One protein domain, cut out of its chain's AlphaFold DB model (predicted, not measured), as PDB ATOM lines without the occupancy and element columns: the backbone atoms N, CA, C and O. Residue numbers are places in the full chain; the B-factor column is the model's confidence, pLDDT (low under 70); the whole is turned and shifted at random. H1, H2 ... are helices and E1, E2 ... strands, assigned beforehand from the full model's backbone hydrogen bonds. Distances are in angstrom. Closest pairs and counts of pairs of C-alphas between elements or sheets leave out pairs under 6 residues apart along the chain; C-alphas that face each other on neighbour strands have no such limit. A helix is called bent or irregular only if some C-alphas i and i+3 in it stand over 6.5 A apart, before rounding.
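AT A GLANCE: This is residues 129 to 274 of the 304 residues of an uncharacterized protein of Sulfurospirillum sp (UniProt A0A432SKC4). The domain is one large, twisted wall of seven strands, with two helices over one face, H4 over E4 near the E5 edge and H2 packed mostly on E3 and E7, and the short H1 on the opposite face. Three long, sharply bent strands, E1, E2 and E3, make one end of the wall, and residues 171 to 176 stick out from the loop between E2 and E3. The printed part has 146 residues, with four named helices and seven named strands in the order H1 E1 E2 E3 E4 H2 H3 E5 H4 E6 E7; the class is mixed, helices and strands. The sheet order is E1 - E2 - E3 - E7 - E6 - E4 - E5, all antiparallel. The whole is compact, with a radius of gyration of the C-alphas of 15.0 A and spans of 46 by 37 by 25 A.

IN THESE COORDINATES: Begin with the sheet and find C-alpha 143 at (188.600, 113.424, 148.836); from there E1 runs through residues 143 to 154, 26.4 A long, and bends by 93 degrees at residue 146. E2, residues 157 to 166, is 25.2 A long and bends by 65 degrees at residue 161. E3, residues 180 to 190, is 28.2 A long and bends by 66 degrees at residue 184. Then look for E4 at residues 197 to 201, E5 at 231 to 235 and E6 at 254 to 257. E7, residues 261 to 267, measures 19.5 A and ends at C-alpha 267 at (181.443, 99.273, 145.675). Of the helices, H1 is residues 130 to 135, H2 is 202 to 211 with a length of 14.2 A, and H3 is 216 to 219. H4 begins at C-alpha 239 at (164.047, 112.104, 132.462) and runs to residue 250, 18.8 A in all; it is irregular, with C-alphas 247 and 250 7.3 A apart.

HOW THE PARTS SIT: Start at the edge strand E1: E1, E2 and E3 form a meander, each strand the antiparallel neighbour of the one before. Look at N 149 and O 161, 2.8 A apart, for E1 and E2, and at N 160 and O 186, 2.8 A, for E2 and E3. E3 and E7 are antiparallel neighbours, with N 187 and O 264 within hydrogen-bond range at 2.8 A. E6 and E7 are a hairpin, with N 256 and O 263 at 2.8 A. E6 and E4 have N 199 and O 255 at 2.8 A, and E4 and the other edge strand, E5, have N 198 and O 234 at 2.8 A. E5, H4 and E6 are a split strand-helix-strand unit, two strands running the same way with a helix between and E4 between them in the sheet; its crossover is left-handed. H4 lies over E4 at a height over the sheet of 9.2 A and runs along the strands, at 15 degrees to E4 on the local plane; the closest C-alphas of the two are those of Ser 201 and Lys 249, 6.3 A apart. H2 is on the same face, at a height of 6.2 A, and only just over none of the strands, with 2 of its C-alphas falling on E6; its closest C-alpha to E3 is that of Val 208, 6.5 A from that of Phe 182. H2 and H4 are close but not clearly touching, with the C-alphas of Gly 203 and Arg 250 7.4 A apart, at a steep tilt of 49 degrees, the same way. H1 is on the opposite face from both; its closest C-alpha to E1 is that of Lys 134, 6.7 A from that of Ile 143. H3 only grazes the sheet, with its residues 216 to 219. In H1 and H2 every O i to N i+4 pair is within hydrogen-bond range, in H4 4 of 8 are, and H3 is too short for such a pair.

THE WHOLE: The two C-alphas farthest apart are those of Ser 155 and Ser 173, at 48.0 A. The printed part has no cut. The links from E2 to E3 and from H3 to E5 are long, and residues 171 to 176 of the first stand free. The mean pLDDT of the printed part is 70.1; residues 166 to 181 and 208 to 234 are among those under 70.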
ATOM      1  N   ASN A 129     192.155 110.013 136.578       82.38
ATOM      2  CA  ASN A 129     192.512 111.356 137.027       82.38
ATOM      3  C   ASN A 129     191.745 111.700 138.316       82.38
ATOM      4  O   ASN A 129     190.519 111.679 138.335       82.38
ATOM      5  N   LEU A 130     192.459 112.026 139.400       79.38
ATOM      6  CA  LEU A 130     191.825 112.388 140.671       79.38
ATOM      7  C   LEU A 130     191.007 113.677 140.556       79.38
ATOM      8  O   LEU A 130     189.967 113.794 141.197       79.38
ATOM      9  N   GLN A 131     191.481 114.646 139.770       82.06
ATOM     10  CA  GLN A 131     190.786 115.920 139.628       82.06
ATOM     11  C   GLN A 131     189.403 115.714 139.005       82.06
ATOM     12  O   GLN A 131     188.423 116.266 139.490       82.06
ATOM     13  N   ASP A 132     189.324 114.848 137.997       77.38
ATOM     14  CA  ASP A 132     188.077 114.436 137.356       77.38
ATOM     15  C   ASP A 132     187.112 113.793 138.369       77.38
ATOM     16  O   ASP A 132     185.943 114.164 138.433       77.38
ATOM     17  N   ILE A 133     187.612 112.886 139.219       79.00
ATOM     18  CA  ILE A 133     186.820 112.236 140.278       79.00
ATOM     19  C   ILE A 133     186.284 113.277 141.273       79.00
ATOM     20  O   ILE A 133     185.103 113.244 141.604       79.00
ATOM     21  N   LYS A 134     187.122 114.218 141.726       78.50
ATOM     22  CA  LYS A 134     186.729 115.301 142.651       78.50
ATOM     23  C   LYS A 134     185.709 116.264 142.062       78.50
ATOM     24  O   LYS A 134     184.930 116.856 142.800       78.50
ATOM     25  N   ASN A 135     185.765 116.458 140.750       76.56
ATOM     26  CA  ASN A 135     184.828 117.303 140.029       76.56
ATOM     27  C   ASN A 135     183.502 116.577 139.749       76.56
ATOM     28  O   ASN A 135     182.526 117.227 139.379       76.56
ATOM     29  N   SER A 136     183.445 115.250 139.911       74.31
ATOM     30  CA  SER A 136     182.193 114.509 139.770       74.31
ATOM     31  C   SER A 136     181.252 114.821 140.934       74.31
ATOM     32  O   SER A 136     181.668 114.928 142.085       74.31
ATOM     33  N   SER A 137     179.952 114.923 140.662       73.31
ATOM     34  CA  SER A 137     178.945 115.181 141.704       73.31
ATOM     35  C   SER A 137     178.730 113.992 142.651       73.31
ATOM     36  O   SER A 137     178.034 114.122 143.652       73.31
ATOM     37  N   LEU A 138     179.340 112.839 142.357       71.50
ATOM     38  CA  LEU A 138     179.316 111.654 143.212       71.50
ATOM     39  C   LEU A 138     180.245 111.785 144.429       71.50
ATOM     40  O   LEU A 138     180.070 111.101 145.435       71.50
ATOM     41  N   PHE A 139     181.252 112.649 144.323       71.50
ATOM     42  CA  PHE A 139     182.459 112.623 145.131       71.50
ATOM     43  C   PHE A 139     182.820 114.052 145.575       71.50
ATOM     44  O   PHE A 139     182.979 114.948 144.759       71.50
ATOM     45  N   SER A 140     182.941 114.291 146.886       64.19
ATOM     46  CA  SER A 140     183.258 115.630 147.423       64.19
ATOM     47  C   SER A 140     184.667 116.097 147.016       64.19
ATOM     48  O   SER A 140     185.590 115.277 146.954       64.19
ATOM     49  N   PRO A 141     184.904 117.416 146.868       66.06
ATOM     50  CA  PRO A 141     186.256 117.961 146.703       66.06
ATOM     51  C   PRO A 141     187.212 117.609 147.863       66.06
ATOM     52  O   PRO A 141     188.434 117.660 147.692       66.06
ATOM     53  N   GLU A 142     186.678 117.213 149.026       67.62
ATOM     54  CA  GLU A 142     187.421 116.831 150.240       67.62
ATOM     55  C   GLU A 142     188.017 115.404 150.193       67.62
ATOM     56  O   GLU A 142     188.557 114.916 151.190       67.62
ATOM     57  N   ILE A 143     187.955 114.727 149.042       70.69
ATOM     58  CA  ILE A 143     188.600 113.424 148.836       70.69
ATOM     59  C   ILE A 143     190.122 113.551 148.859       70.69
ATOM     60  O   ILE A 143     190.724 114.409 148.203       70.69
ATOM     61  N   ASP A 144     190.745 112.623 149.572       69.06
ATOM     62  CA  ASP A 144     192.175 112.384 149.578       69.06
ATOM     63  C   ASP A 144     192.493 110.978 149.043       69.06
ATOM     64  O   ASP A 144     191.721 110.022 149.191       69.06
ATOM     65  N   ASN A 145     193.651 110.848 148.402       67.06
ATOM     66  CA  ASN A 145     194.080 109.588 147.813       67.06
ATOM     67  C   ASN A 145     194.842 108.755 148.836       67.06
ATOM     68  O   ASN A 145     195.963 109.102 149.201       67.06
ATOM     69  N   SER A 146     194.296 107.592 149.201       62.94
ATOM     70  CA  SER A 146     195.106 106.532 149.805       62.94
ATOM     71  C   SER A 146     195.604 105.538 148.754       62.94
ATOM     72  O   SER A 146     196.782 105.181 148.792       62.94
ATOM     73  N   TYR A 147     194.781 105.149 147.764       69.31
ATOM     74  CA  TYR A 147     195.221 104.250 146.688       69.31
ATOM     75  C   TYR A 147     194.276 104.231 145.470       69.31
ATOM     76  O   TYR A 147     193.217 103.630 145.507       69.31
ATOM     77  N   ILE A 148     194.677 104.804 144.331       73.31
ATOM     78  CA  ILE A 148     194.050 104.484 143.028       73.31
ATOM     79  C   ILE A 148     194.817 103.291 142.446       73.31
ATOM     80  O   ILE A 148     196.026 103.412 142.239       73.31
ATOM     81  N   GLY A 149     194.159 102.150 142.264       73.88
ATOM     82  CA  GLY A 149     194.753 100.896 141.813       73.88
ATOM     83  C   GLY A 149     195.017 100.854 140.308       73.88
ATOM     84  O   GLY A 149     195.569 101.794 139.729       73.88
ATOM     85  N   SER A 150     194.655  99.730 139.697       79.88
ATOM     86  CA  SER A 150     194.866  99.422 138.279       79.88
ATOM     87  C   SER A 150     193.694  99.889 137.415       79.88
ATOM     88  O   SER A 150     192.545  99.788 137.848       79.88
ATOM     89  N   SER A 151     193.975 100.384 136.200       86.31
ATOM     90  CA  SER A 151     192.939 100.791 135.243       86.31
ATOM     91  C   SER A 151     192.961 100.019 133.923       86.31
ATOM     92  O   SER A 151     194.011  99.605 133.418       86.31
ATOM     93  N   PHE A 152     191.766  99.867 133.364       88.50
ATOM     94  CA  PHE A 152     191.466  99.225 132.096       88.50
ATOM     95  C   PHE A 152     190.651 100.169 131.213       88.50
ATOM     96  O   PHE A 152     189.951 101.043 131.721       88.50
ATOM     97  N   GLY A 153     190.743 100.006 129.896       88.62
ATOM     98  CA  GLY A 153     190.069 100.869 128.937       88.62
ATOM     99  C   GLY A 153     189.555 100.141 127.706       88.62
ATOM    100  O   GLY A 153     190.194  99.217 127.199       88.62
ATOM    101  N   LYS A 154     188.412 100.619 127.228       87.75
ATOM    102  CA  LYS A 154     187.791 100.360 125.925       87.75
ATOM    103  C   LYS A 154     187.470 101.733 125.320       87.75
ATOM    104  O   LYS A 154     187.440 102.717 126.051       87.75
ATOM    105  N   SER A 155     187.264 101.843 124.008       84.50
ATOM    106  CA  SER A 155     186.955 103.139 123.375       84.50
ATOM    107  C   SER A 155     185.841 103.884 124.127       84.50
ATOM    108  O   SER A 155     184.751 103.334 124.297       84.50
ATOM    109  N   GLY A 156     186.142 105.096 124.605       84.56
ATOM    110  CA  GLY A 156     185.222 105.940 125.372       84.56
ATOM    111  C   GLY A 156     184.910 105.478 126.802       84.56
ATOM    112  O   GLY A 156     183.993 106.017 127.405       84.56
ATOM    113  N   VAL A 157     185.590 104.462 127.354       89.94
ATOM    114  CA  VAL A 157     185.300 103.913 128.694       89.94
ATOM    115  C   VAL A 157     186.583 103.545 129.442       89.94
ATOM    116  O   VAL A 157     187.391 102.756 128.952       89.94
ATOM    117  N   ILE A 158     186.750 104.047 130.665       90.38
ATOM    118  CA  ILE A 158     187.865 103.732 131.569       90.38
ATOM    119  C   ILE A 158     187.316 103.150 132.870       90.38
ATOM    120  O   ILE A 158     186.505 103.778 133.532       90.38
ATOM    121  N   VAL A 159     187.816 101.992 133.288       89.19
ATOM    122  CA  VAL A 159     187.463 101.334 134.555       89.19
ATOM    123  C   VAL A 159     188.692 101.321 135.451       89.19
ATOM    124  O   VAL A 159     189.756 100.886 135.021       89.19
ATOM    125  N   ALA A 160     188.575 101.770 136.696       88.94
ATOM    126  CA  ALA A 160     189.667 101.749 137.662       88.94
ATOM    127  C   ALA A 160     189.188 101.241 139.019       88.94
ATOM    128  O   ALA A 160     188.165 101.696 139.520       88.94
ATOM    129  N   TYR A 161     189.954 100.345 139.638       86.62
ATOM    130  CA  TYR A 161     189.761 100.038 141.053       86.62
ATOM    131  C   TYR A 161     190.390 101.140 141.906       86.62
ATOM    132  O   TYR A 161     191.535 101.538 141.665       86.62
ATOM    133  N   VAL A 162     189.664 101.642 142.899       82.38
ATOM    134  CA  VAL A 162     190.104 102.742 143.752       82.38
ATOM    135  C   VAL A 162     189.750 102.509 145.216       82.38
ATOM    136  O   VAL A 162     188.703 101.965 145.560       82.38
ATOM    137  N   VAL A 163     190.630 103.011 146.072       80.06
ATOM    138  CA  VAL A 163     190.417 103.241 147.493       80.06
ATOM    139  C   VAL A 163     190.557 104.743 147.725       80.06
ATOM    140  O   VAL A 163     191.658 105.308 147.688       80.06
ATOM    141  N   LEU A 164     189.422 105.402 147.925       77.19
ATOM    142  CA  LEU A 164     189.341 106.829 148.222       77.19
ATOM    143  C   LEU A 164     189.146 107.010 149.719       77.19
ATOM    144  O   LEU A 164     188.420 106.247 150.351       77.19
ATOM    145  N   THR A 165     189.802 108.004 150.310       74.00
ATOM    146  CA  THR A 165     189.615 108.357 151.720       74.00
ATOM    147  C   THR A 165     189.049 109.764 151.798       74.00
ATOM    148  O   THR A 165     189.532 110.661 151.120       74.00
ATOM    149  N   PHE A 166     188.022 109.977 152.610       66.56
ATOM    150  CA  PHE A 166     187.368 111.279 152.732       66.56
ATOM    151  C   PHE A 166     187.830 111.966 154.013       66.56
ATOM    152  O   PHE A 166     187.876 111.337 155.073       66.56
ATOM    153  N   LYS A 167     188.164 113.258 153.926       61.06
ATOM    154  CA  LYS A 167     188.420 114.078 155.115       61.06
ATOM    155  C   LYS A 167     187.092 114.533 155.704       61.06
ATOM    156  O   LYS A 167     186.283 115.125 155.002       61.06
ATOM    157  N   THR A 168     186.876 114.273 156.987       55.59
ATOM    158  CA  THR A 168     185.783 114.872 157.759       55.59
ATOM    159  C   THR A 168     186.313 116.117 158.475       55.59
ATOM    160  O   THR A 168     187.456 116.146 158.929       55.59
ATOM    161  N   LYS A 169     185.495 117.173 158.558       52.47
ATOM    162  CA  LYS A 169     185.816 118.410 159.299       52.47
ATOM    163  C   LYS A 169     185.501 118.328 160.802       52.47
ATOM    164  O   LYS A 169     185.592 119.342 161.487       52.47
ATOM    165  N   GLU A 170     185.107 117.165 161.321       48.66
ATOM    166  CA  GLU A 170     184.744 117.036 162.737       48.66
ATOM    167  C   GLU A 170     185.978 117.017 163.650       48.66
ATOM    168  O   GLU A 170     187.036 116.488 163.311       48.66
ATOM    169  N   SER A 171     185.826 117.701 164.785       39.81
ATOM    170  CA  SER A 171     186.867 118.234 165.660       39.81
ATOM    171  C   SER A 171     187.748 117.181 166.345       39.81
ATOM    172  O   SER A 171     187.420 116.002 166.454       39.81
ATOM    173  N   ALA A 172     188.896 117.662 166.828       39.66
ATOM    174  CA  ALA A 172     190.072 116.953 167.336       39.66
ATOM    175  C   ALA A 172     189.890 115.988 168.540       39.66
ATOM    176  O   ALA A 172     190.871 115.666 169.202       39.66
ATOM    177  N   SER A 173     188.685 115.506 168.852       38.28
ATOM    178  CA  SER A 173     188.429 114.606 169.991       38.28
ATOM    179  C   SER A 173     187.961 113.193 169.616       38.28
ATOM    180  O   SER A 173     187.789 112.361 170.505       38.28
ATOM    181  N   VAL A 174     187.830 112.862 168.323       39.16
ATOM    182  CA  VAL A 174     187.465 111.506 167.854       39.16
ATOM    183  C   VAL A 174     188.531 110.947 166.898       39.16
ATOM    184  O   VAL A 174     188.271 110.555 165.764       39.16
ATOM    185  N   GLU A 175     189.786 110.896 167.348       36.03
ATOM    186  CA  GLU A 175     190.921 110.385 166.553       36.03
ATOM    187  C   GLU A 175     190.898 108.860 166.312       36.03
ATOM    188  O   GLU A 175     191.634 108.361 165.462       36.03
ATOM    189  N   ARG A 176     190.048 108.091 167.010       35.53
ATOM    190  CA  ARG A 176     190.017 106.618 166.889       35.53
ATOM    191  C   ARG A 176     189.058 106.049 165.837       35.53
ATOM    192  O   ARG A 176     189.131 104.852 165.587       35.53
ATOM    193  N   PHE A 177     188.227 106.866 165.183       38.22
ATOM    194  CA  PHE A 177     187.165 106.374 164.277       38.22
ATOM    195  C   PHE A 177     187.165 107.007 162.873       38.22
ATOM    196  O   PHE A 177     186.239 106.818 162.094       38.22
ATOM    197  N   ASN A 178     188.201 107.766 162.514       43.38
ATOM    198  CA  ASN A 178     188.073 108.789 161.476       43.38
ATOM    199  C   ASN A 178     188.712 108.418 160.125       43.38
ATOM    200  O   ASN A 178     189.695 109.038 159.713       43.38
ATOM    201  N   LYS A 179     188.183 107.406 159.414       52.56
ATOM    202  CA  LYS A 179     188.552 107.143 158.003       52.56
ATOM    203  C   LYS A 179     187.373 106.633 157.172       52.56
ATOM    204  O   LYS A 179     187.307 105.454 156.848       52.56
ATOM    205  N   ASN A 180     186.507 107.549 156.743       60.50
ATOM    206  CA  ASN A 180     185.562 107.289 155.656       60.50
ATOM    207  C   ASN A 180     186.316 106.832 154.411       60.50
ATOM    208  O   ASN A 180     187.206 107.545 153.932       60.50
ATOM    209  N   ARG A 181     185.980 105.652 153.891       69.19
ATOM    210  CA  ARG A 181     186.661 105.057 152.744       69.19
ATOM    211  C   ARG A 181     185.654 104.511 151.746       69.19
ATOM    212  O   ARG A 181     184.724 103.817 152.127       69.19
ATOM    213  N   PHE A 182     185.872 104.814 150.472       75.62
ATOM    214  CA  PHE A 182     185.211 104.121 149.371       75.62
ATOM    215  C   PHE A 182     186.207 103.134 148.779       75.62
ATOM    216  O   PHE A 182     187.290 103.545 148.362       75.62
ATOM    217  N   GLU A 183     185.833 101.861 148.745       80.50
ATOM    218  CA  GLU A 183     186.596 100.785 148.124       80.50
ATOM    219  C   GLU A 183     185.748 100.153 147.017       80.50
ATOM    220  O   GLU A 183     184.671  99.606 147.272       80.50
ATOM    221  N   GLY A 184     186.202 100.268 145.771       86.12
ATOM    222  CA  GLY A 184     185.437  99.764 144.640       86.12
ATOM    223  C   GLY A 184     185.933 100.234 143.283       86.12
ATOM    224  O   GLY A 184     187.030 100.767 143.137       86.12
ATOM    225  N   PHE A 185     185.105 100.023 142.271       87.69
ATOM    226  CA  PHE A 185     185.354 100.437 140.901       87.69
ATOM    227  C   PHE A 185     184.767 101.809 140.611       87.69
ATOM    228  O   PHE A 185     183.633 102.106 140.981       87.69
ATOM    229  N   ILE A 186     185.533 102.618 139.886       89.56
ATOM    230  CA  ILE A 186     185.037 103.799 139.190       89.56
ATOM    231  C   ILE A 186     185.128 103.543 137.693       89.56
ATOM    232  O   ILE A 186     186.199 103.231 137.171       89.56
ATOM    233  N   ILE A 187     184.004 103.713 137.009       90.38
ATOM    234  CA  ILE A 187     183.893 103.654 135.557       90.38
ATOM    235  C   ILE A 187     183.669 105.081 135.060       90.38
ATOM    236  O   ILE A 187     182.727 105.737 135.487       90.38
ATOM    237  N   LYS A 188     184.532 105.568 134.176       91.44
ATOM    238  CA  LYS A 188     184.361 106.814 133.428       91.44
ATOM    239  C   LYS A 188     183.928 106.450 132.015       91.44
ATOM    240  O   LYS A 188     184.651 105.723 131.344       91.44
ATOM    241  N   ILE A 189     182.783 106.947 131.574       90.50
ATOM    242  CA  ILE A 189     182.281 106.815 130.205       90.50
ATOM    243  C   ILE A 189     182.307 108.212 129.592       90.50
ATOM    244  O   ILE A 189     181.715 109.133 130.151       90.50
ATOM    245  N   ASP A 190     183.005 108.384 128.477       88.88
ATOM    246  CA  ASP A 190     182.974 109.625 127.712       88.88
ATOM    247  C   ASP A 190     181.566 109.783 127.127       88.88
ATOM    248  O   ASP A 190     181.059 108.882 126.456       88.88
ATOM    249  N   HIS A 191     180.915 110.910 127.405       78.56
ATOM    250  CA  HIS A 191     179.542 111.157 126.973       78.56
ATOM    251  C   HIS A 191     179.385 112.627 126.577       78.56
ATOM    252  O   HIS A 191     179.844 113.505 127.310       78.56
ATOM    253  N   PRO A 192     178.731 112.938 125.444       68.31
ATOM    254  CA  PRO A 192     178.516 114.322 125.047       68.31
ATOM    255  C   PRO A 192     177.499 115.022 125.967       68.31
ATOM    256  O   PRO A 192     176.416 114.492 126.197       68.31
ATOM    257  N   ASN A 193     177.861 116.210 126.471       60.16
ATOM    258  CA  ASN A 193     177.009 117.261 127.058       60.16
ATOM    259  C   ASN A 193     175.719 116.770 127.742       60.16
ATOM    260  O   ASN A 193     174.628 116.878 127.183       60.16
ATOM    261  N   THR A 194     175.835 116.310 128.988       65.75
ATOM    262  CA  THR A 194     174.671 116.109 129.872       65.75
ATOM    263  C   THR A 194     174.601 117.202 130.927       65.75
ATOM    264  O   THR A 194     175.606 117.851 131.246       65.75
ATOM    265  N   LYS A 195     173.402 117.441 131.465       72.81
ATOM    266  CA  LYS A 195     173.247 118.293 132.644       72.81
ATOM    267  C   LYS A 195     174.017 117.695 133.819       72.81
ATOM    268  O   LYS A 195     174.070 116.479 133.994       72.81
ATOM    269  N   ASN A 196     174.616 118.566 134.630       77.75
ATOM    270  CA  ASN A 196     175.338 118.122 135.813       77.75
ATOM    271  C   ASN A 196     174.344 117.598 136.854       77.75
ATOM    272  O   ASN A 196     173.513 118.348 137.377       77.75
ATOM    273  N   GLY A 197     174.490 116.323 137.193       77.81
ATOM    274  CA  GLY A 197     173.642 115.658 138.166       77.81
ATOM    275  C   GLY A 197     174.279 114.386 138.703       77.81
ATOM    276  O   GLY A 197     175.293 113.898 138.201       77.81
ATOM    277  N   ALA A 198     173.697 113.832 139.752       79.62
ATOM    278  CA  ALA A 198     174.068 112.526 140.263       79.62
ATOM    279  C   ALA A 198     172.853 111.785 140.798       79.62
ATOM    280  O   ALA A 198     171.918 112.384 141.323       79.62
ATOM    281  N   ILE A 199     172.900 110.466 140.691       78.69
ATOM    282  CA  ILE A 199     171.931 109.564 141.280       78.69
ATOM    283  C   ILE A 199     172.672 108.498 142.078       78.69
ATOM    284  O   ILE A 199     173.658 107.923 141.616       78.69
ATOM    285  N   ILE A 200     172.235 108.257 143.305       76.19
ATOM    286  CA  ILE A 200     172.927 107.362 144.235       76.19
ATOM    287  C   ILE A 200     171.912 106.386 144.801       76.19
ATOM    288  O   ILE A 200     170.865 106.804 145.304       76.19
ATOM    289  N   SER A 201     172.175 105.084 144.664       76.44
ATOM    290  CA  SER A 201     171.260 104.072 145.180       76.44
ATOM    291  C   SER A 201     171.397 103.975 146.693       76.44
ATOM    292  O   SER A 201     172.494 104.107 147.242       76.44
ATOM    293  N   GLN A 202     170.288 103.689 147.376       72.00
ATOM    294  CA  GLN A 202     170.333 103.432 148.814       72.00
ATOM    295  C   GLN A 202     171.284 102.270 149.155       72.00
ATOM    296  O   GLN A 202     172.000 102.350 150.143       72.00
ATOM    297  N   GLY A 203     171.382 101.251 148.290       71.50
ATOM    298  CA  GLY A 203     172.328 100.145 148.466       71.50
ATOM    299  C   GLY A 203     173.791 100.595 148.490       71.50
ATOM    300  O   GLY A 203     174.556 100.117 149.321       71.50
ATOM    301  N   LEU A 204     174.183 101.568 147.652       74.62
ATOM    302  CA  LEU A 204     175.533 102.140 147.713       74.62
ATOM    303  C   LEU A 204     175.754 102.900 149.022       74.62
ATOM    304  O   LEU A 204     176.806 102.762 149.640       74.62
ATOM    305  N   ILE A 205     174.767 103.688 149.449       69.75
ATOM    306  CA  ILE A 205     174.834 104.436 150.709       69.75
ATOM    307  C   ILE A 205     175.010 103.470 151.884       69.75
ATOM    308  O   ILE A 205     175.878 103.689 152.727       69.75
ATOM    309  N   ASP A 206     174.233 102.389 151.908       68.25
ATOM    310  CA  ASP A 206     174.270 101.377 152.959       68.25
ATOM    311  C   ASP A 206     175.586 100.592 152.933       68.25
ATOM    312  O   ASP A 206     176.191 100.369 153.976       68.25
ATOM    313  N   GLU A 207     176.074 100.183 151.759       70.62
ATOM    314  CA  GLU A 207     177.350  99.472 151.643       70.62
ATOM    315  C   GLU A 207     178.525 100.320 152.105       70.62
ATOM    316  O   GLU A 207     179.368  99.838 152.858       70.62
ATOM    317  N   VAL A 208     178.551 101.586 151.710       66.50
ATOM    318  CA  VAL A 208     179.585 102.526 152.132       66.50
ATOM    319  C   VAL A 208     179.480 102.822 153.631       66.50
ATOM    320  O   VAL A 208     180.497 102.852 154.317       66.50
ATOM    321  N   ALA A 209     178.265 102.965 154.171       62.88
ATOM    322  CA  ALA A 209     178.047 103.134 155.609       62.88
ATOM    323  C   ALA A 209     178.467 101.897 156.424       62.88
ATOM    324  O   ALA A 209     178.992 102.040 157.526       62.88
ATOM    325  N   ASN A 210     178.272 100.696 155.874       61.38
ATOM    326  CA  ASN A 210     178.674  99.428 156.482       61.38
ATOM    327  C   ASN A 210     180.185  99.148 156.367       61.38
ATOM    328  O   ASN A 210     180.673  98.235 157.030       61.38
ATOM    329  N   MET A 211     180.920  99.874 155.514       59.59
ATOM    330  CA  MET A 211     182.375  99.723 155.364       59.59
ATOM    331  C   MET A 211     183.184 100.500 156.414       59.59
ATOM    332  O   MET A 211     184.308 100.090 156.679       59.59
ATOM    333  N   ASP A 212     182.639 101.568 157.008       53.19
ATOM    334  CA  ASP A 212     182.868 102.043 158.389       53.19
ATOM    335  C   ASP A 212     182.110 103.375 158.607       53.19
ATOM    336  O   ASP A 212     181.965 104.202 157.701       53.19
ATOM    337  N   LEU A 213     181.616 103.583 159.827       47.41
ATOM    338  CA  LEU A 213     180.641 104.609 160.230       47.41
ATOM    339  C   LEU A 213     181.154 106.069 160.139       47.41
ATOM    340  O   LEU A 213     181.610 106.592 161.149       47.41
ATOM    341  N   ALA A 214     181.018 106.775 159.006       43.25
ATOM    342  CA  ALA A 214     180.940 108.261 158.990       43.25
ATOM    343  C   ALA A 214     180.530 108.922 157.646       43.25
ATOM    344  O   ALA A 214     180.648 110.141 157.515       43.25
ATOM    345  N   MET A 215     180.031 108.211 156.624       42.81
ATOM    346  CA  MET A 215     179.500 108.878 155.411       42.81
ATOM    347  C   MET A 215     178.054 109.375 155.564       42.81
ATOM    348  O   MET A 215     177.476 109.926 154.627       42.81
ATOM    349  N   SER A 216     177.483 109.273 156.768       41.62
ATOM    350  CA  SER A 216     176.166 109.828 157.090       41.62
ATOM    351  C   SER A 216     176.091 111.329 156.810       41.62
ATOM    352  O   SER A 216     175.081 111.763 156.279       41.62
ATOM    353  N   SER A 217     177.151 112.105 157.070       43.00
ATOM    354  CA  SER A 217     177.227 113.545 156.767       43.00
ATOM    355  C   SER A 217     177.448 113.852 155.279       43.00
ATOM    356  O   SER A 217     176.990 114.885 154.793       43.00
ATOM    357  N   PHE A 218     178.080 112.935 154.538       47.09
ATOM    358  CA  PHE A 218     178.285 113.027 153.089       47.09
ATOM    359  C   PHE A 218     176.960 112.881 152.325       47.09
ATOM    360  O   PHE A 218     176.681 113.647 151.407       47.09
ATOM    361  N   PHE A 219     176.105 111.956 152.769       46.94
ATOM    362  CA  PHE A 219     174.769 111.734 152.204       46.94
ATOM    363  C   PHE A 219     173.644 112.474 152.957       46.94
ATOM    364  O   PHE A 219     172.509 112.476 152.491       46.94
ATOM    365  N   ALA A 220     173.922 113.162 154.076       41.59
ATOM    366  CA  ALA A 220     172.920 113.850 154.916       41.59
ATOM    367  C   ALA A 220     172.168 114.998 154.223       41.59
ATOM    368  O   ALA A 220     171.144 115.447 154.735       41.59
ATOM    369  N   LYS A 221     172.646 115.488 153.072       41.38
ATOM    370  CA  LYS A 221     171.889 116.447 152.247       41.38
ATOM    371  C   LYS A 221     170.856 115.778 151.333       41.38
ATOM    372  O   LYS A 221     169.999 116.471 150.793       41.38
ATOM    373  N   GLY A 222     170.905 114.455 151.178       39.53
ATOM    374  CA  GLY A 222     169.818 113.685 150.591       39.53
ATOM    375  C   GLY A 222     168.740 113.467 151.645       39.53
ATOM    376  O   GLY A 222     169.019 112.967 152.736       39.53
ATOM    377  N   LYS A 223     167.491 113.848 151.353       39.66
ATOM    378  CA  LYS A 223     166.349 113.407 152.167       39.66
ATOM    379  C   LYS A 223     166.445 111.884 152.265       39.66
ATOM    380  O   LYS A 223     166.390 111.228 151.231       39.66
ATOM    381  N   ARG A 224     166.609 111.335 153.477       39.88
ATOM    382  CA  ARG A 224     166.536 109.885 153.719       39.88
ATOM    383  C   ARG A 224     165.240 109.373 153.094       39.88
ATOM    384  O   ARG A 224     164.159 109.621 153.631       39.88
ATOM    385  N   GLY A 225     165.363 108.713 151.945       41.50
ATOM    386  CA  GLY A 225     164.279 107.955 151.346       41.50
ATOM    387  C   GLY A 225     163.836 106.909 152.355       41.50
ATOM    388  O   GLY A 225     164.665 106.254 152.988       41.50
ATOM    389  N   LYS A 226     162.533 106.809 152.606       40.09
ATOM    390  CA  LYS A 226     161.998 105.967 153.686       40.09
ATOM    391  C   LYS A 226     162.008 104.475 153.318       40.09
ATOM    392  O   LYS A 226     161.495 103.674 154.098       40.09
ATOM    393  N   LYS A 227     162.544 104.083 152.152       44.22
ATOM    394  CA  LYS A 227     162.479 102.706 151.641       44.22
ATOM    395  C   LYS A 227     163.758 102.257 150.926       44.22
ATOM    396  O   LYS A 227     164.367 102.999 150.161       44.22
ATOM    397  N   ILE A 228     164.104 100.986 151.134       41.12
ATOM    398  CA  ILE A 228     165.104 100.241 150.356       41.12
ATOM    399  C   ILE A 228     164.695 100.293 148.872       41.12
ATOM    400  O   ILE A 228     163.578  99.904 148.531       41.12
ATOM    401  N   GLY A 229     165.584 100.783 148.002       48.72
ATOM    402  CA  GLY A 229     165.348 100.899 146.553       48.72
ATOM    403  C   GLY A 229     164.973 102.298 146.041       48.72
ATOM    404  O   GLY A 229     164.707 102.443 144.847       48.72
ATOM    405  N   GLU A 230     164.960 103.323 146.897       62.19
ATOM    406  CA  GLU A 230     164.810 104.720 146.467       62.19
ATOM    407  C   GLU A 230     166.163 105.315 146.024       62.19
ATOM    408  O   GLU A 230     167.203 105.092 146.649       62.19
ATOM    409  N   TRP A 231     166.148 106.058 144.914       67.69
ATOM    410  CA  TRP A 231     167.291 106.835 144.434       67.69
ATOM    411  C   TRP A 231     167.380 108.168 145.171       67.69
ATOM    412  O   TRP A 231     166.367 108.838 145.368       67.69
ATOM    413  N   GLN A 232     168.599 108.605 145.479       69.25
ATOM    414  CA  GLN A 232     168.867 109.990 145.852       69.25
ATOM    415  C   GLN A 232     169.395 110.740 144.631       69.25
ATOM    416  O   GLN A 232     170.466 110.419 144.123       69.25
ATOM    417  N   ILE A 233     168.607 111.702 144.150       67.88
ATOM    418  CA  ILE A 233     168.907 112.559 142.997       67.88
ATOM    419  C   ILE A 233     169.514 113.866 143.515       67.88
ATOM    420  O   ILE A 233     168.960 114.505 144.411       67.88
ATOM    421  N   TYR A 234     170.631 114.275 142.923       69.50
ATOM    422  CA  TYR A 234     171.308 115.542 143.171       69.50
ATOM    423  C   TYR A 234     171.486 116.291 141.849       69.50
ATOM    424  O   TYR A 234     171.897 115.696 140.856       69.50
ATOM    425  N   GLY A 235     171.233 117.600 141.844       70.19
ATOM    426  CA  GLY A 235     171.335 118.420 140.633       70.19
ATOM    427  C   GLY A 235     170.177 118.200 139.654       70.19
ATOM    428  O   GLY A 235     169.103 117.749 140.050       70.19
ATOM    429  N   GLU A 236     170.401 118.550 138.388       72.62
ATOM    430  CA  GLU A 236     169.419 118.372 137.316       72.62
ATOM    431  C   GLU A 236     169.757 117.116 136.510       72.62
ATOM    432  O   GLU A 236     170.864 116.984 135.994       72.62
ATOM    433  N   LEU A 237     168.790 116.207 136.394       72.00
ATOM    434  CA  LEU A 237     168.888 115.006 135.571       72.00
ATOM    435  C   LEU A 237     167.743 114.990 134.564       72.00
ATOM    436  O   LEU A 237     166.599 115.263 134.924       72.00
ATOM    437  N   ASP A 238     168.066 114.666 133.316       75.69
ATOM    438  CA  ASP A 238     167.070 114.502 132.261       75.69
ATOM    439  C   ASP A 238     166.251 113.222 132.510       75.69
ATOM    440  O   ASP A 238     166.794 112.208 132.959       75.69
ATOM    441  N   GLU A 239     164.947 113.246 132.215       76.81
ATOM    442  CA  GLU A 239     164.047 112.104 132.462       76.81
ATOM    443  C   GLU A 239     164.506 110.826 131.733       76.81
ATOM    444  O   GLU A 239     164.511 109.753 132.334       76.81
ATOM    445  N   ASP A 240     165.031 110.950 130.507       78.31
ATOM    446  CA  ASP A 240     165.634 109.838 129.744       78.31
ATOM    447  C   ASP A 240     166.788 109.160 130.506       78.31
ATOM    448  O   ASP A 240     166.933 107.937 130.508       78.31
ATOM    449  N   MET A 241     167.597 109.937 131.233       77.19
ATOM    450  CA  MET A 241     168.699 109.386 132.027       77.19
ATOM    451  C   MET A 241     168.180 108.645 133.261       77.19
ATOM    452  O   MET A 241     168.729 107.609 133.638       77.19
ATOM    453  N   ILE A 242     167.098 109.122 133.876       77.06
ATOM    454  CA  ILE A 242     166.461 108.442 135.014       77.06
ATOM    455  C   ILE A 242     165.877 107.090 134.574       77.06
ATOM    456  O   ILE A 242     166.019 106.087 135.289       77.06
ATOM    457  N   ASP A 243     165.273 107.037 133.389       79.69
ATOM    458  CA  ASP A 243     164.736 105.805 132.814       79.69
ATOM    459  C   ASP A 243     165.847 104.804 132.489       79.69
ATOM    460  O   ASP A 243     165.771 103.647 132.916       79.69
ATOM    461  N   LYS A 244     166.944 105.256 131.867       80.81
ATOM    462  CA  LYS A 244     168.127 104.420 131.601       80.81
ATOM    463  C   LYS A 244     168.720 103.815 132.868       80.81
ATOM    464  O   LYS A 244     169.096 102.650 132.872       80.81
ATOM    465  N   ILE A 245     168.765 104.557 133.974       78.94
ATOM    466  CA  ILE A 245     169.367 104.081 135.231       78.94
ATOM    467  C   ILE A 245     168.405 103.201 136.050       78.94
ATOM    468  O   ILE A 245     168.826 102.489 136.964       78.94
ATOM    469  N   THR A 246     167.106 103.185 135.741       79.50
ATOM    470  CA  THR A 246     166.104 102.409 136.494       79.50
ATOM    471  C   THR A 246     166.429 100.912 136.665       79.50
ATOM    472  O   THR A 246     166.239 100.412 137.780       79.50
ATOM    473  N   PRO A 247     166.980 100.185 135.672       82.00
ATOM    474  CA  PRO A 247     167.435  98.801 135.838       82.00
ATOM    475  C   PRO A 247     168.500  98.619 136.932       82.00
ATOM    476  O   PRO A 247     168.600  97.549 137.532       82.00
ATOM    477  N   LEU A 248     169.267  99.668 137.246       79.62
ATOM    478  CA  LEU A 248     170.321  99.640 138.257       79.62
ATOM    479  C   LEU A 248     169.811  99.879 139.689       79.62
ATOM    480  O   LEU A 248     170.594  99.750 140.626       79.62
ATOM    481  N   LYS A 249     168.510 100.152 139.896       71.69
ATOM    482  CA  LYS A 249     167.906 100.458 141.218       71.69
ATOM    483  C   LYS A 249     168.224  99.442 142.308       71.69
ATOM    484  O   LYS A 249     168.312  99.787 143.481       71.69
ATOM    485  N   ARG A 250     168.341  98.171 141.924       73.38
ATOM    486  CA  ARG A 250     168.594  97.055 142.846       73.38
ATOM    487  C   ARG A 250     170.079  96.812 143.106       73.38
ATOM    488  O   ARG A 250     170.405  95.956 143.919       73.38
ATOM    489  N   ARG A 251     170.969  97.522 142.409       78.69
ATOM    490  CA  ARG A 251     172.418  97.427 142.587       78.69
ATOM    491  C   ARG A 251     172.899  98.543 143.514       78.69
ATOM    492  O   ARG A 251     172.364  99.653 143.522       78.69
ATOM    493  N   SER A 252     173.940  98.256 144.280       82.31
ATOM    494  CA  SER A 252     174.682  99.258 145.041       82.31
ATOM    495  C   SER A 252     175.542 100.049 144.060       82.31
ATOM    496  O   SER A 252     176.632  99.618 143.713       82.31
ATOM    497  N   VAL A 253     175.031 101.150 143.513       84.25
ATOM    498  CA  VAL A 253     175.734 101.947 142.504       84.25
ATOM    499  C   VAL A 253     175.406 103.426 142.659       84.25
ATOM    500  O   VAL A 253     174.318 103.801 143.099       84.25
ATOM    501  N   GLY A 254     176.350 104.275 142.279       84.50
ATOM    502  CA  GLY A 254     176.124 105.702 142.100       84.50
ATOM    503  C   GLY A 254     176.553 106.104 140.702       84.50
ATOM    504  O   GLY A 254     177.549 105.595 140.197       84.50
ATOM    505  N   VAL A 255     175.805 107.005 140.080       87.69
ATOM    506  CA  VAL A 255     176.074 107.521 138.739       87.69
ATOM    507  C   VAL A 255     176.101 109.038 138.819       87.69
ATOM    508  O   VAL A 255     175.170 109.642 139.336       87.69
ATOM    509  N   SER A 256     177.156 109.670 138.322       85.81
ATOM    510  CA  SER A 256     177.251 111.118 138.175       85.81
ATOM    511  C   SER A 256     177.438 111.482 136.719       85.81
ATOM    512  O   SER A 256     178.296 110.940 136.033       85.81
ATOM    513  N   PHE A 257     176.637 112.436 136.286       85.38
ATOM    514  CA  PHE A 257     176.650 113.042 134.975       85.38
ATOM    515  C   PHE A 257     177.396 114.358 135.091       85.38
ATOM    516  O   PHE A 257     177.084 115.204 135.932       85.38
ATOM    517  N   THR A 258     178.427 114.493 134.274       82.56
ATOM    518  CA  THR A 258     179.157 115.736 134.085       82.56
ATOM    519  C   THR A 258     179.051 116.130 132.623       82.56
ATOM    520  O   THR A 258     178.730 115.303 131.768       82.56
ATOM    521  N   LYS A 259     179.385 117.384 132.330       81.62
ATOM    522  CA  LYS A 259     179.384 117.917 130.968       81.62
ATOM    523  C   LYS A 259     180.048 116.989 129.937       81.62
ATOM    524  O   LYS A 259     179.505 116.816 128.854       81.62
ATOM    525  N   ASP A 260     181.178 116.377 130.288       84.38
ATOM    526  CA  ASP A 260     182.013 115.642 129.327       84.38
ATOM    527  C   ASP A 260     182.075 114.124 129.594       84.38
ATOM    528  O   ASP A 260     182.678 113.377 128.821       84.38
ATOM    529  N   ALA A 261     181.508 113.648 130.708       88.31
ATOM    530  CA  ALA A 261     181.624 112.249 131.117       88.31
ATOM    531  C   ALA A 261     180.547 111.805 132.115       88.31
ATOM    532  O   ALA A 261     180.032 112.600 132.905       88.31
ATOM    533  N   ILE A 262     180.304 110.498 132.152       88.69
ATOM    534  CA  ILE A 262     179.524 109.809 133.179       88.69
ATOM    535  C   ILE A 262     180.488 109.032 134.081       88.69
ATOM    536  O   ILE A 262     181.308 108.252 133.598       88.69
ATOM    537  N   TYR A 263     180.384 109.229 135.393       89.12
ATOM    538  CA  TYR A 263     181.131 108.493 136.413       89.12
ATOM    539  C   TYR A 263     180.208 107.527 137.138       89.12
ATOM    540  O   TYR A 263     179.213 107.945 137.720       89.12
ATOM    541  N   ILE A 264     180.558 106.247 137.161       89.62
ATOM    542  CA  ILE A 264     179.808 105.207 137.861       89.62
ATOM    543  C   ILE A 264     180.682 104.648 138.975       89.62
ATOM    544  O   ILE A 264     181.783 104.170 138.712       89.62
ATOM    545  N   ALA A 265     180.194 104.694 140.210       87.94
ATOM    546  CA  ALA A 265     180.834 104.087 141.367       87.94
ATOM    547  C   ALA A 265     180.132 102.781 141.737       87.94
ATOM    548  O   ALA A 265     178.942 102.778 142.055       87.94
ATOM    549  N   LEU A 266     180.893 101.688 141.725       86.88
ATOM    550  CA  LEU A 266     180.458 100.349 142.101       86.88
ATOM    551  C   LEU A 266     181.305  99.883 143.300       86.88
ATOM    552  O   LEU A 266     182.507  99.673 143.136       86.88
ATOM    553  N   PRO A 267     180.726  99.735 144.499       83.12
ATOM    554  CA  PRO A 267     181.443  99.273 145.675       83.12
ATOM    555  C   PRO A 267     181.887  97.824 145.454       83.12
ATOM    556  O   PRO A 267     181.164  97.011 144.876       83.12
ATOM    557  N   TYR A 268     183.108  97.498 145.877       79.19
ATOM    558  CA  TYR A 268     183.642  96.152 145.702       79.19
ATOM    559  C   TYR A 268     184.676  95.828 146.782       79.19
ATOM    560  O   TYR A 268     185.776  96.371 146.791       79.19
ATOM    561  N   LYS A 269     184.318  94.915 147.692       69.25
ATOM    562  CA  LYS A 269     185.068  94.615 148.932       69.25
ATOM    563  C   LYS A 269     186.379  93.845 148.742       69.25
ATOM    564  O   LYS A 269     187.113  93.638 149.703       69.25
ATOM    565  N   LYS A 270     186.635  93.310 147.550       71.44
ATOM    566  CA  LYS A 270     187.806  92.470 147.264       71.44
ATOM    567  C   LYS A 270     188.375  92.927 145.939       71.44
ATOM    568  O   LYS A 270     187.796  92.574 144.930       71.44
ATOM    569  N   ASP A 271     189.486  93.662 145.922       70.81
ATOM    570  CA  ASP A 271     190.170  93.987 144.662       70.81
ATOM    571  C   ASP A 271     190.460  92.683 143.884       70.81
ATOM    572  O   ASP A 271     191.316  91.897 144.310       70.81
ATOM    573  N   PRO A 272     189.755  92.407 142.773       65.94
ATOM    574  CA  PRO A 272     189.955  91.190 141.997       65.94
ATOM    575  C   PRO A 272     191.223  91.290 141.137       65.94
ATOM    576  O   PRO A 272     191.690  90.294 140.591       65.94
ATOM    577  N   PHE A 273     191.798  92.490 141.036       71.06
ATOM    578  CA  PHE A 273     192.987  92.812 140.262       71.06
ATOM    579  C   PHE A 273     194.237  92.944 141.133       71.06
ATOM    580  O   PHE A 273     195.351  92.948 140.605       71.06
ATOM    581  N   LYS A 274     194.082  92.985 142.460       69.94
ATOM    582  CA  LYS A 274     195.206  92.888 143.385       69.94
ATOM    583  C   LYS A 274     195.741  91.470 143.363       69.94
ATOM    584  O   LYS A 274     195.112  90.525 143.841       69.94
TER     585      LYS A 274